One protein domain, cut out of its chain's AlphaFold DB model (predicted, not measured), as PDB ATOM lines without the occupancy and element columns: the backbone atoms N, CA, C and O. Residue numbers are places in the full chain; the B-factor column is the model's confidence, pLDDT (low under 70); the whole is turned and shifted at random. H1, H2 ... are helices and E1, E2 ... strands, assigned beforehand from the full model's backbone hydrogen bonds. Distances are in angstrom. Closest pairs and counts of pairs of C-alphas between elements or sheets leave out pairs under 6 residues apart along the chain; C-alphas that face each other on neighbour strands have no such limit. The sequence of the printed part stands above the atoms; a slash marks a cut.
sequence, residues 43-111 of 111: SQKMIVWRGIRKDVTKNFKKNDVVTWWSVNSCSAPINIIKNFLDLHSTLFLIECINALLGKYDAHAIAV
ATOM      1  N   SER A  43       5.393 -47.567  -2.938       85.88
ATOM      2  CA  SER A  43       6.335 -46.464  -2.837       85.88
ATOM      3  C   SER A  43       5.612 -45.159  -2.526       85.88
ATOM      4  O   SER A  43       4.534 -44.899  -3.067       85.88
ATOM      5  N   GLN A  44       6.200 -44.329  -1.665       86.62
ATOM      6  CA  GLN A  44       5.652 -43.024  -1.312       86.62
ATOM      7  C   GLN A  44       6.747 -41.957  -1.225       86.62
ATOM      8  O   GLN A  44       7.859 -42.211  -0.759       86.62
ATOM      9  N   LYS A  45       6.403 -40.726  -1.617       90.69
ATOM     10  CA  LYS A  45       7.220 -39.543  -1.326       90.69
ATOM     11  C   LYS A  45       7.061 -39.145   0.135       90.69
ATOM     12  O   LYS A  45       5.943 -38.878   0.573       90.69
ATOM     13  N   MET A  46       8.159 -39.082   0.879       89.56
ATOM     14  CA  MET A  46       8.126 -38.701   2.293       89.56
ATOM     15  C   MET A  46       9.488 -38.228   2.794       89.56
ATOM     16  O   MET A  46      10.517 -38.491   2.177       89.56
ATOM     17  N   ILE A  47       9.483 -37.576   3.955       91.19
ATOM     18  CA  ILE A  47      10.702 -37.242   4.689       91.19
ATOM     19  C   ILE A  47      11.045 -38.397   5.625       91.19
ATOM     20  O   ILE A  47      10.193 -38.877   6.376       91.19
ATOM     21  N   VAL A  48      12.309 -38.808   5.604       90.88
ATOM     22  CA  VAL A  48      12.871 -39.758   6.563       90.88
ATOM     23  C   VAL A  48      14.113 -39.175   7.219       90.88
ATOM     24  O   VAL A  48      14.805 -38.316   6.671       90.88
ATOM     25  N   TRP A  49      14.403 -39.678   8.410       92.62
ATOM     26  CA  TRP A  49      15.540 -39.285   9.219       92.62
ATOM     27  C   TRP A  49      16.525 -40.435   9.321       92.62
ATOM     28  O   TRP A  49      16.139 -41.574   9.601       92.62
ATOM     29  N   ARG A  50      17.809 -40.127   9.154       91.69
ATOM     30  CA  ARG A  50      18.904 -41.076   9.364       91.69
ATOM     31  C   ARG A  50      19.918 -40.488  10.323       91.69
ATOM     32  O   ARG A  50      20.373 -39.366  10.138       91.69
ATOM     33  N   GLY A  51      20.284 -41.263  11.334       91.81
ATOM     34  CA  GLY A  51      21.311 -40.892  12.297       91.81
ATOM     35  C   GLY A  51      22.579 -41.713  12.103       91.81
ATOM     36  O   GLY A  51      22.506 -42.928  11.918       91.81
ATOM     37  N   ILE A  52      23.736 -41.059  12.171       90.56
ATOM     38  CA  ILE A  52      25.055 -41.698  12.185       90.56
ATOM     39  C   ILE A  52      25.774 -41.263  13.461       90.56
ATOM     40  O   ILE A  52      25.934 -40.068  13.696       90.56
ATOM     41  N   ARG A  53      26.240 -42.228  14.267       90.56
ATOM     42  CA  ARG A  53      26.994 -42.000  15.520       90.56
ATOM     43  C   ARG A  53      28.451 -41.578  15.280       90.56
ATOM     44  O   ARG A  53      29.382 -42.174  15.812       90.56
ATOM     45  N   LYS A  54      28.652 -40.637  14.363       91.88
ATOM     46  CA  LYS A  54      29.936 -40.037  14.002       91.88
ATOM     47  C   LYS A  54      29.669 -38.781  13.181       91.88
ATOM     48  O   LYS A  54      28.760 -38.790  12.352       91.88
ATOM     49  N   ASP A  55      30.510 -37.765  13.346       93.50
ATOM     50  CA  ASP A  55      30.511 -36.596  12.479       93.50
ATOM     51  C   ASP A  55      31.076 -36.969  11.104       93.50
ATOM     52  O   ASP A  55      32.261 -37.281  10.947       93.50
ATOM     53  N   VAL A  56      30.195 -36.970  10.106       93.38
ATOM     54  CA  VAL A  56      30.525 -37.220   8.700       93.38
ATOM     55  C   VAL A  56      30.259 -35.999   7.824       93.38
ATOM     56  O   VAL A  56      30.354 -36.103   6.605       93.38
ATOM     57  N   THR A  57      29.943 -34.841   8.409       91.31
ATOM     58  CA  THR A  57      29.549 -33.629   7.669       91.31
ATOM     59  C   THR A  57      30.598 -33.193   6.645       91.31
ATOM     60  O   THR A  57      30.252 -32.784   5.543       91.31
ATOM     61  N   LYS A  58      31.888 -33.381   6.955       93.31
ATOM     62  CA  LYS A  58      33.019 -33.075   6.059       93.31
ATOM     63  C   LYS A  58      33.054 -33.915   4.776       93.31
ATOM     64  O   LYS A  58      33.730 -33.524   3.828       93.31
ATOM     65  N   ASN A  59      32.348 -35.045   4.743       92.19
ATOM     66  CA  ASN A  59      32.295 -35.935   3.582       92.19
ATOM     67  C   ASN A  59      31.254 -35.493   2.543       92.19
ATOM     68  O   ASN A  59      31.197 -36.089   1.472       92.19
ATOM     69  N   PHE A  60      30.429 -34.491   2.856       91.88
ATOM     70  CA  PHE A  60      29.356 -34.020   1.988       91.88
ATOM     71  C   PHE A  60      29.578 -32.553   1.638       91.88
ATOM     72  O   PHE A  60      29.743 -31.711   2.523       91.88
ATOM     73  N   LYS A  61      29.538 -32.225   0.348       93.94
ATOM     74  CA  LYS A  61      29.489 -30.845  -0.133       93.94
ATOM     75  C   LYS A  61      28.130 -30.565  -0.756       93.94
ATOM     76  O   LYS A  61      27.384 -31.453  -1.168       93.94
ATOM     77  N   LYS A  62      27.782 -29.282  -0.795       93.44
ATOM     78  CA  LYS A  62      26.539 -28.836  -1.423       93.44
ATOM     79  C   LYS A  62      26.548 -29.231  -2.904       93.44
ATOM     80  O   LYS A  62      27.529 -28.966  -3.589       93.44
ATOM     81  N   ASN A  63      25.426 -29.775  -3.376       93.88
ATOM     82  CA  ASN A  63      25.212 -30.279  -4.739       93.88
ATOM     83  C   ASN A  63      25.990 -31.558  -5.100       93.88
ATOM     84  O   ASN A  63      26.007 -31.929  -6.273       93.88
ATOM     85  N   ASP A  64      26.590 -32.251  -4.126       92.75
ATOM     86  CA  ASP A  64      27.173 -33.568  -4.377       92.75
ATOM     87  C   ASP A  64      26.080 -34.607  -4.654       92.75
ATOM     88  O   ASP A  64      25.039 -34.647  -3.991       92.75
ATOM     89  N   VAL A  65      26.360 -35.498  -5.604       92.62
ATOM     90  CA  VAL A  65      25.608 -36.739  -5.791       92.62
ATOM     91  C   VAL A  65      26.359 -37.838  -5.054       92.62
ATOM     92  O   VAL A  65      27.500 -38.152  -5.393       92.62
ATOM     93  N   VAL A  66      25.725 -38.414  -4.035       90.69
ATOM     94  CA  VAL A  66      26.318 -39.460  -3.195       90.69
ATOM     95  C   VAL A  66      25.559 -40.763  -3.389       90.69
ATOM     96  O   VAL A  66      24.335 -40.795  -3.294       90.69
ATOM     97  N   THR A  67      26.297 -41.847  -3.615       89.19
ATOM     98  CA  THR A  67      25.759 -43.209  -3.617       89.19
ATOM     99  C   THR A  67      26.116 -43.889  -2.300       89.19
ATOM    100  O   THR A  67      27.294 -44.034  -1.969       89.19
ATOM    101  N   TRP A  68      25.110 -44.331  -1.546       88.94
ATOM    102  CA  TRP A  68      25.324 -45.187  -0.383       88.94
ATOM    103  C   TRP A  68      25.243 -46.652  -0.795       88.94
ATOM    104  O   TRP A  68      24.166 -47.185  -1.004       88.94
ATOM    105  N   TRP A  69      26.391 -47.321  -0.869       88.06
ATOM    106  CA  TRP A  69      26.456 -48.732  -1.267       88.06
ATOM    107  C   TRP A  69      25.810 -49.696  -0.259       88.06
ATOM    108  O   TRP A  69      25.494 -50.828  -0.605       88.06
ATOM    109  N   SER A  70      25.593 -49.259   0.984       88.56
ATOM    110  CA  SER A  70      24.904 -50.025   2.025       88.56
ATOM    111  C   SER A  70      23.396 -49.806   2.026       88.56
ATOM    112  O   SER A  70      22.936 -48.695   1.785       88.56
ATOM    113  N   VAL A  71      22.646 -50.798   2.507       87.62
ATOM    114  CA  VAL A  71      21.244 -50.615   2.898       87.62
ATOM    115  C   VAL A  71      21.170 -49.661   4.092       87.62
ATOM    116  O   VAL A  71      21.742 -49.932   5.155       87.62
ATOM    117  N   ASN A  72      20.450 -48.548   3.945       85.88
ATOM    118  CA  ASN A  72      20.353 -47.530   4.984       85.88
ATOM    119  C   ASN A  72      19.052 -47.665   5.772       85.88
ATOM    120  O   ASN A  72      17.960 -47.495   5.232       85.88
ATOM    121  N   SER A  73      19.181 -47.914   7.077       83.19
ATOM    122  CA  SER A  73      18.069 -47.747   8.012       83.19
ATOM    123  C   SER A  73      17.769 -46.260   8.233       83.19
ATOM    124  O   SER A  73      18.678 -45.472   8.538       83.19
ATOM    125  N   CYS A  74      16.498 -45.902   8.071       87.62
ATOM    126  CA  CYS A  74      15.936 -44.572   8.266       87.62
ATOM    127  C   CYS A  74      14.604 -44.687   9.025       87.62
ATOM    128  O   CYS A  74      14.001 -45.752   9.077       87.62
ATOM    129  N   SER A  75      14.108 -43.591   9.591       87.44
ATOM    130  CA  SER A  75      12.840 -43.557  10.331       87.44
ATOM    131  C   SER A  75      12.040 -42.317   9.957       87.44
ATOM    132  O   SER A  75      12.611 -41.234   9.849       87.44
ATOM    133  N   ALA A  76      10.721 -42.437   9.788       87.75
ATOM    134  CA  ALA A  76       9.874 -41.259   9.573       87.75
ATOM    135  C   ALA A  76       9.716 -40.429  10.866       87.75
ATOM    136  O   ALA A  76       9.864 -39.206  10.820       87.75
ATOM    137  N   PRO A  77       9.509 -41.052  12.045       88.81
ATOM    138  CA  PRO A  77       9.578 -40.332  13.311       88.81
ATOM    139  C   PRO A  77      11.023 -39.982  13.698       88.81
ATOM    140  O   PRO A  77      11.874 -40.858  13.874       88.81
ATOM    141  N   ILE A  78      11.298 -38.688  13.887       90.06
ATOM    142  CA  ILE A  78      12.622 -38.182  14.297       90.06
ATOM    143  C   ILE A  78      13.015 -38.612  15.720       90.06
ATOM    144  O   ILE A  78      14.198 -38.763  16.021       90.06
ATOM    145  N   ASN A  79      12.037 -38.815  16.607       90.19
ATOM    146  CA  ASN A  79      12.262 -39.218  17.999       90.19
ATOM    147  C   ASN A  79      12.956 -40.585  18.105       90.19
ATOM    148  O   ASN A  79      13.825 -40.750  18.955       90.19
ATOM    149  N   ILE A  80      12.640 -41.519  17.201       88.12
ATOM    150  CA  ILE A  80      13.307 -42.823  17.118       88.12
ATOM    151  C   ILE A  80      14.803 -42.616  16.887       88.12
ATOM    152  O   ILE A  80      15.611 -43.203  17.592       88.12
ATOM    153  N   ILE A  81      15.184 -41.733  15.959       88.31
ATOM    154  CA  ILE A  81      16.594 -41.476  15.647       88.31
ATOM    155  C   ILE A  81      17.297 -40.730  16.782       88.31
ATOM    156  O   ILE A  81      18.397 -41.120  17.169       88.31
ATOM    157  N   LYS A  82      16.670 -39.686  17.340       88.62
ATOM    158  CA  LYS A  82      17.268 -38.848  18.394       88.62
ATOM    159  C   LYS A  82      17.697 -39.645  19.625       88.62
ATOM    160  O   LYS A  82      18.727 -39.324  20.203       88.62
ATOM    161  N   ASN A  83      16.977 -40.711  19.970       86.94
ATOM    162  CA  ASN A  83      17.326 -41.583  21.095       86.94
ATOM    163  C   ASN A  83      18.669 -42.321  20.918       86.94
ATOM    164  O   ASN A  83      19.187 -42.883  21.879       86.94
ATOM    165  N   PHE A  84      19.226 -42.355  19.704       81.00
ATOM    166  CA  PHE A  84      20.474 -43.056  19.395       81.00
ATOM    167  C   PHE A  84      21.648 -42.132  19.069       81.00
ATOM    168  O   PHE A  84      22.720 -42.660  18.764       81.00
ATOM    169  N   LEU A  85      21.447 -40.811  19.095       89.38
ATOM    170  CA  LEU A  85      22.460 -39.821  18.736       89.38
ATOM    171  C   LEU A  85      23.031 -39.120  19.967       89.38
ATOM    172  O   LEU A  85      22.346 -38.913  20.965       89.38
ATOM    173  N   ASP A  86      24.290 -38.726  19.842       90.75
ATOM    174  CA  ASP A  86      25.030 -37.904  20.793       90.75
ATOM    175  C   ASP A  86      25.441 -36.561  20.155       90.75
ATOM    176  O   ASP A  86      25.076 -36.247  19.020       90.75
ATOM    177  N   LEU A  87      26.213 -35.754  20.887       89.25
ATOM    178  CA  LEU A  87      26.698 -34.443  20.431       89.25
ATOM    179  C   LEU A  87      27.643 -34.511  19.220       89.25
ATOM    180  O   LEU A  87      27.831 -33.505  18.542       89.25
ATOM    181  N   HIS A  88      28.240 -35.671  18.947       91.69
ATOM    182  CA  HIS A  88      29.200 -35.874  17.862       91.69
ATOM    183  C   HIS A  88      28.601 -36.676  16.702       91.69
ATOM    184  O   HIS A  88      29.326 -37.156  15.833       91.69
ATOM    185  N   SER A  89      27.280 -36.829  16.684       94.25
ATOM    186  CA  SER A  89      26.546 -37.560  15.661       94.25
ATOM    187  C   SER A  89      26.103 -36.647  14.516       94.25
ATOM    188  O   SER A  89      25.858 -35.456  14.697       94.25
ATOM    189  N   THR A  90      25.930 -37.212  13.321       94.31
ATOM    190  CA  THR A  90      25.311 -36.520  12.182       94.31
ATOM    191  C   THR A  90      23.871 -36.991  11.995       94.31
ATOM    192  O   THR A  90      23.599 -38.194  11.951       94.31
ATOM    193  N   LEU A  91      22.948 -36.039  11.851       94.44
ATOM    194  CA  LEU A  91      21.548 -36.283  11.511       94.44
ATOM    195  C   LEU A  91      21.280 -35.827  10.073       94.44
ATOM    196  O   LEU A  91      21.538 -34.679   9.725       94.44
ATOM    197  N   PHE A  92      20.712 -36.719   9.269       93.56
ATOM    198  CA  PHE A  92      20.270 -36.443   7.909       93.56
ATOM    199  C   PHE A  92      18.750 -36.318   7.867       93.56
ATOM    200  O   PHE A  92      18.040 -37.192   8.371       93.56
ATOM    201  N   LEU A  93      18.277 -35.254   7.218       94.38
ATOM    202  CA  LEU A  93      16.924 -35.140   6.683       94.38
ATOM    203  C   LEU A  93      16.998 -35.549   5.215       94.38
ATOM    204  O   LEU A  93      17.744 -34.940   4.449       94.38
ATOM    205  N   ILE A  94      16.262 -36.590   4.836       92.62
ATOM    206  CA  ILE A  94      16.249 -37.105   3.468       92.62
ATOM    207  C   ILE A  94      14.826 -36.989   2.931       92.62
ATOM    208  O   ILE A  94      13.899 -37.601   3.463       92.62
ATOM    209  N   GLU A  95      14.661 -36.210   1.865       93.88
ATOM    210  CA  GLU A  95      13.432 -36.181   1.075       93.88
ATOM    211  C   GLU A  95      13.458 -37.344   0.080       93.88
ATOM    212  O   GLU A  95      14.148 -37.316  -0.938       93.88
ATOM    213  N   CYS A  96      12.732 -38.411   0.396       90.25
ATOM    214  CA  CYS A  96      12.691 -39.599  -0.440       90.25
ATOM    215  C   CYS A  96      11.666 -39.442  -1.561       90.25
ATOM    216  O   CYS A  96      10.498 -39.137  -1.316       90.25
ATOM    217  N   ILE A  97      12.089 -39.744  -2.791       89.94
ATOM    218  CA  ILE A  97      11.195 -39.850  -3.952       89.94
ATOM    219  C   ILE A  97      10.456 -41.194  -3.928       89.94
ATOM    220  O   ILE A  97       9.254 -41.227  -4.172       89.94
ATOM    221  N   ASN A  98      11.176 -42.272  -3.586       85.69
ATOM    222  CA  ASN A  98      10.671 -43.644  -3.581       85.69
ATOM    223  C   ASN A  98      10.878 -44.325  -2.216       85.69
ATOM    224  O   ASN A  98      11.592 -45.322  -2.126       85.69
ATOM    225  N   ALA A  99      10.304 -43.794  -1.134       82.88
ATOM    226  CA  ALA A  99      10.429 -44.454   0.166       82.88
ATOM    227  C   ALA A  99       9.595 -45.736   0.210       82.88
ATOM    228  O   ALA A  99       8.436 -45.745  -0.211       82.88
ATOM    229  N   LEU A 100      10.180 -46.794   0.769       82.56
ATOM    230  CA  LEU A 100       9.517 -48.073   0.998       82.56
ATOM    231  C   LEU A 100       9.317 -48.263   2.503       82.56
ATOM    232  O   LEU A 100      10.280 -48.389   3.264       82.56
ATOM    233  N   LEU A 101       8.053 -48.254   2.932       69.56
ATOM    234  CA  LEU A 101       7.650 -48.484   4.318       69.56
ATOM    235  C   LEU A 101       7.347 -49.968   4.528       69.56
ATOM    236  O   LEU A 101       6.453 -50.535   3.894       69.56
ATOM    237  N   GLY A 102       8.072 -50.601   5.447       63.59
ATOM    238  CA  GLY A 102       7.723 -51.935   5.915       63.59
ATOM    239  C   GLY A 102       6.440 -51.893   6.747       63.59
ATOM    240  O   GLY A 102       6.302 -51.069   7.645       63.59
ATOM    241  N   LYS A 103       5.504 -52.821   6.509       53.00
ATOM    242  CA  LYS A 103       4.323 -53.003   7.382       53.00
ATOM    243  C   LYS A 103       4.676 -53.461   8.806       53.00
ATOM    244  O   LYS A 103       3.830 -53.367   9.687       53.00
ATOM    245  N   TYR A 104       5.887 -53.979   9.013       46.94
ATOM    246  CA  TYR A 104       6.281 -54.693  10.232       46.94
ATOM    247  C   TYR A 104       7.384 -54.006  11.037       46.94
ATOM    248  O   TYR A 104       7.754 -54.507  12.092       46.94
ATOM    249  N   ASP A 105       7.902 -52.870  10.570       45.81
ATOM    250  CA  ASP A 105       8.919 -52.122  11.298       45.81
ATOM    251  C   ASP A 105       8.900 -50.661  10.844       45.81
ATOM    252  O   ASP A 105       8.819 -50.387   9.648       45.81
ATOM    253  N   ALA A 106       8.990 -49.711  11.779       36.56
ATOM    254  CA  ALA A 106       8.961 -48.263  11.511       36.56
ATOM    255  C   ALA A 106      10.236 -47.743  10.803       36.56
ATOM    256  O   ALA A 106      10.582 -46.562  10.892       36.56
ATOM    257  N   HIS A 107      10.942 -48.640  10.120       46.44
ATOM    258  CA  HIS A 107      12.217 -48.421   9.478       46.44
ATOM    259  C   HIS A 107      11.993 -48.321   7.968       46.44
ATOM    260  O   HIS A 107      11.643 -49.296   7.300       46.44
ATOM    261  N   ALA A 108      12.163 -47.117   7.434       47.22
ATOM    262  CA  ALA A 108      12.215 -46.894   6.001       47.22
ATOM    263  C   ALA A 108      13.569 -47.387   5.487       47.22
ATOM    264  O   ALA A 108      14.615 -47.074   6.062       47.22
ATOM    265  N   ILE A 109      13.541 -48.155   4.403       51.12
ATOM    266  CA  ILE A 109      14.753 -48.567   3.702       51.12
ATOM    267  C   ILE A 109      15.016 -47.518   2.627       51.12
ATOM    268  O   ILE A 109      14.246 -47.398   1.676       51.12
ATOM    269  N   ALA A 110      16.089 -46.749   2.796       47.91
ATOM    270  CA  ALA A 110      16.666 -45.980   1.702       47.91
ATOM    271  C   ALA A 110      17.776 -46.841   1.089       47.91
ATOM    272  O   ALA A 110      18.838 -47.019   1.699       47.91
ATOM    273  N   VAL A 111      17.476 -47.450  -0.059       40.12
ATOM    274  CA  VAL A 111      18.502 -48.030  -0.935       40.12
ATOM    275  C   VAL A 111      19.161 -46.888  -1.689       40.12
ATOM    276  O   VAL A 111      18.406 -46.067  -2.256       40.12
TER     277      VAL A 111
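This is residues 43 to 111 of the 111 residues of the protein "Hypothetical protein" of Didymodactylos carnosus (UniProt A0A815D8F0). A long, strongly twisted ribbon of two strands, E1 and E3, bends at one end, where E3 leads on to a short pair, E4 and E2, that folds back over E1. The small helix H1 packs on E1, and in the long link after E1 residues 58 to 66 stick out as a free loop. The 69 printed residues hold four strands and one helix, in the order E1, E2, H1, E3, E4; the sheet runs E1, E3, E4, E2, antiparallel in its pairs E1 with E3 and E4 with E2. The class is mostly strand; the whole is compact, with a radius of gyration of the C-alphas of 12.2 A and spans of 34 by 28 by 18 A.

E1, residues 43 to 52, is an edge strand and antiparallel to E3, residues 90 to 101, at 155 degrees, with N 48 and O 94 2.9 A apart, within hydrogen-bond range. E1 bends by 75 degrees at residue 46 and E3 by 104 degrees at residue 98. E2, residues 72 to 75, is the other edge strand; its closest C-alphas to E1 are those of Cys 74 and Arg 50, 4.7 A apart. E4, residues 107 to 110, is antiparallel to E2 at 135 degrees, with N 108 and O 74 2.8 A apart, within hydrogen-bond range. E3 and E4 meet only at a point, where C-alphas 101 and 108 face each other at 5.1 A. H1, residues 78 to 82, is on the sheet, over E1, at a height over the sheet of 8.2 A; the closest C-alphas of H1 and E1 are those of Ile 81 and Gly 51, 5.8 A apart. In H1 every O i to N i+4 pair is within hydrogen-bond range.

E1 starts at C-alpha 43 (6.335, -46.464, -2.837) and measures 24.5 A. E3 measures 22.7 A from C-alpha 90 (25.311, -36.520, 12.182). E4 ends at C-alpha 110 (16.666, -45.980, 1.702).

The C-alphas of Lys 58 and Lys 103, the two farthest apart, are 35.0 A apart. The printed part has no cut. The link from E1 to E2, 19 residues, is long. Residues 101 to 111 have pLDDT under 70.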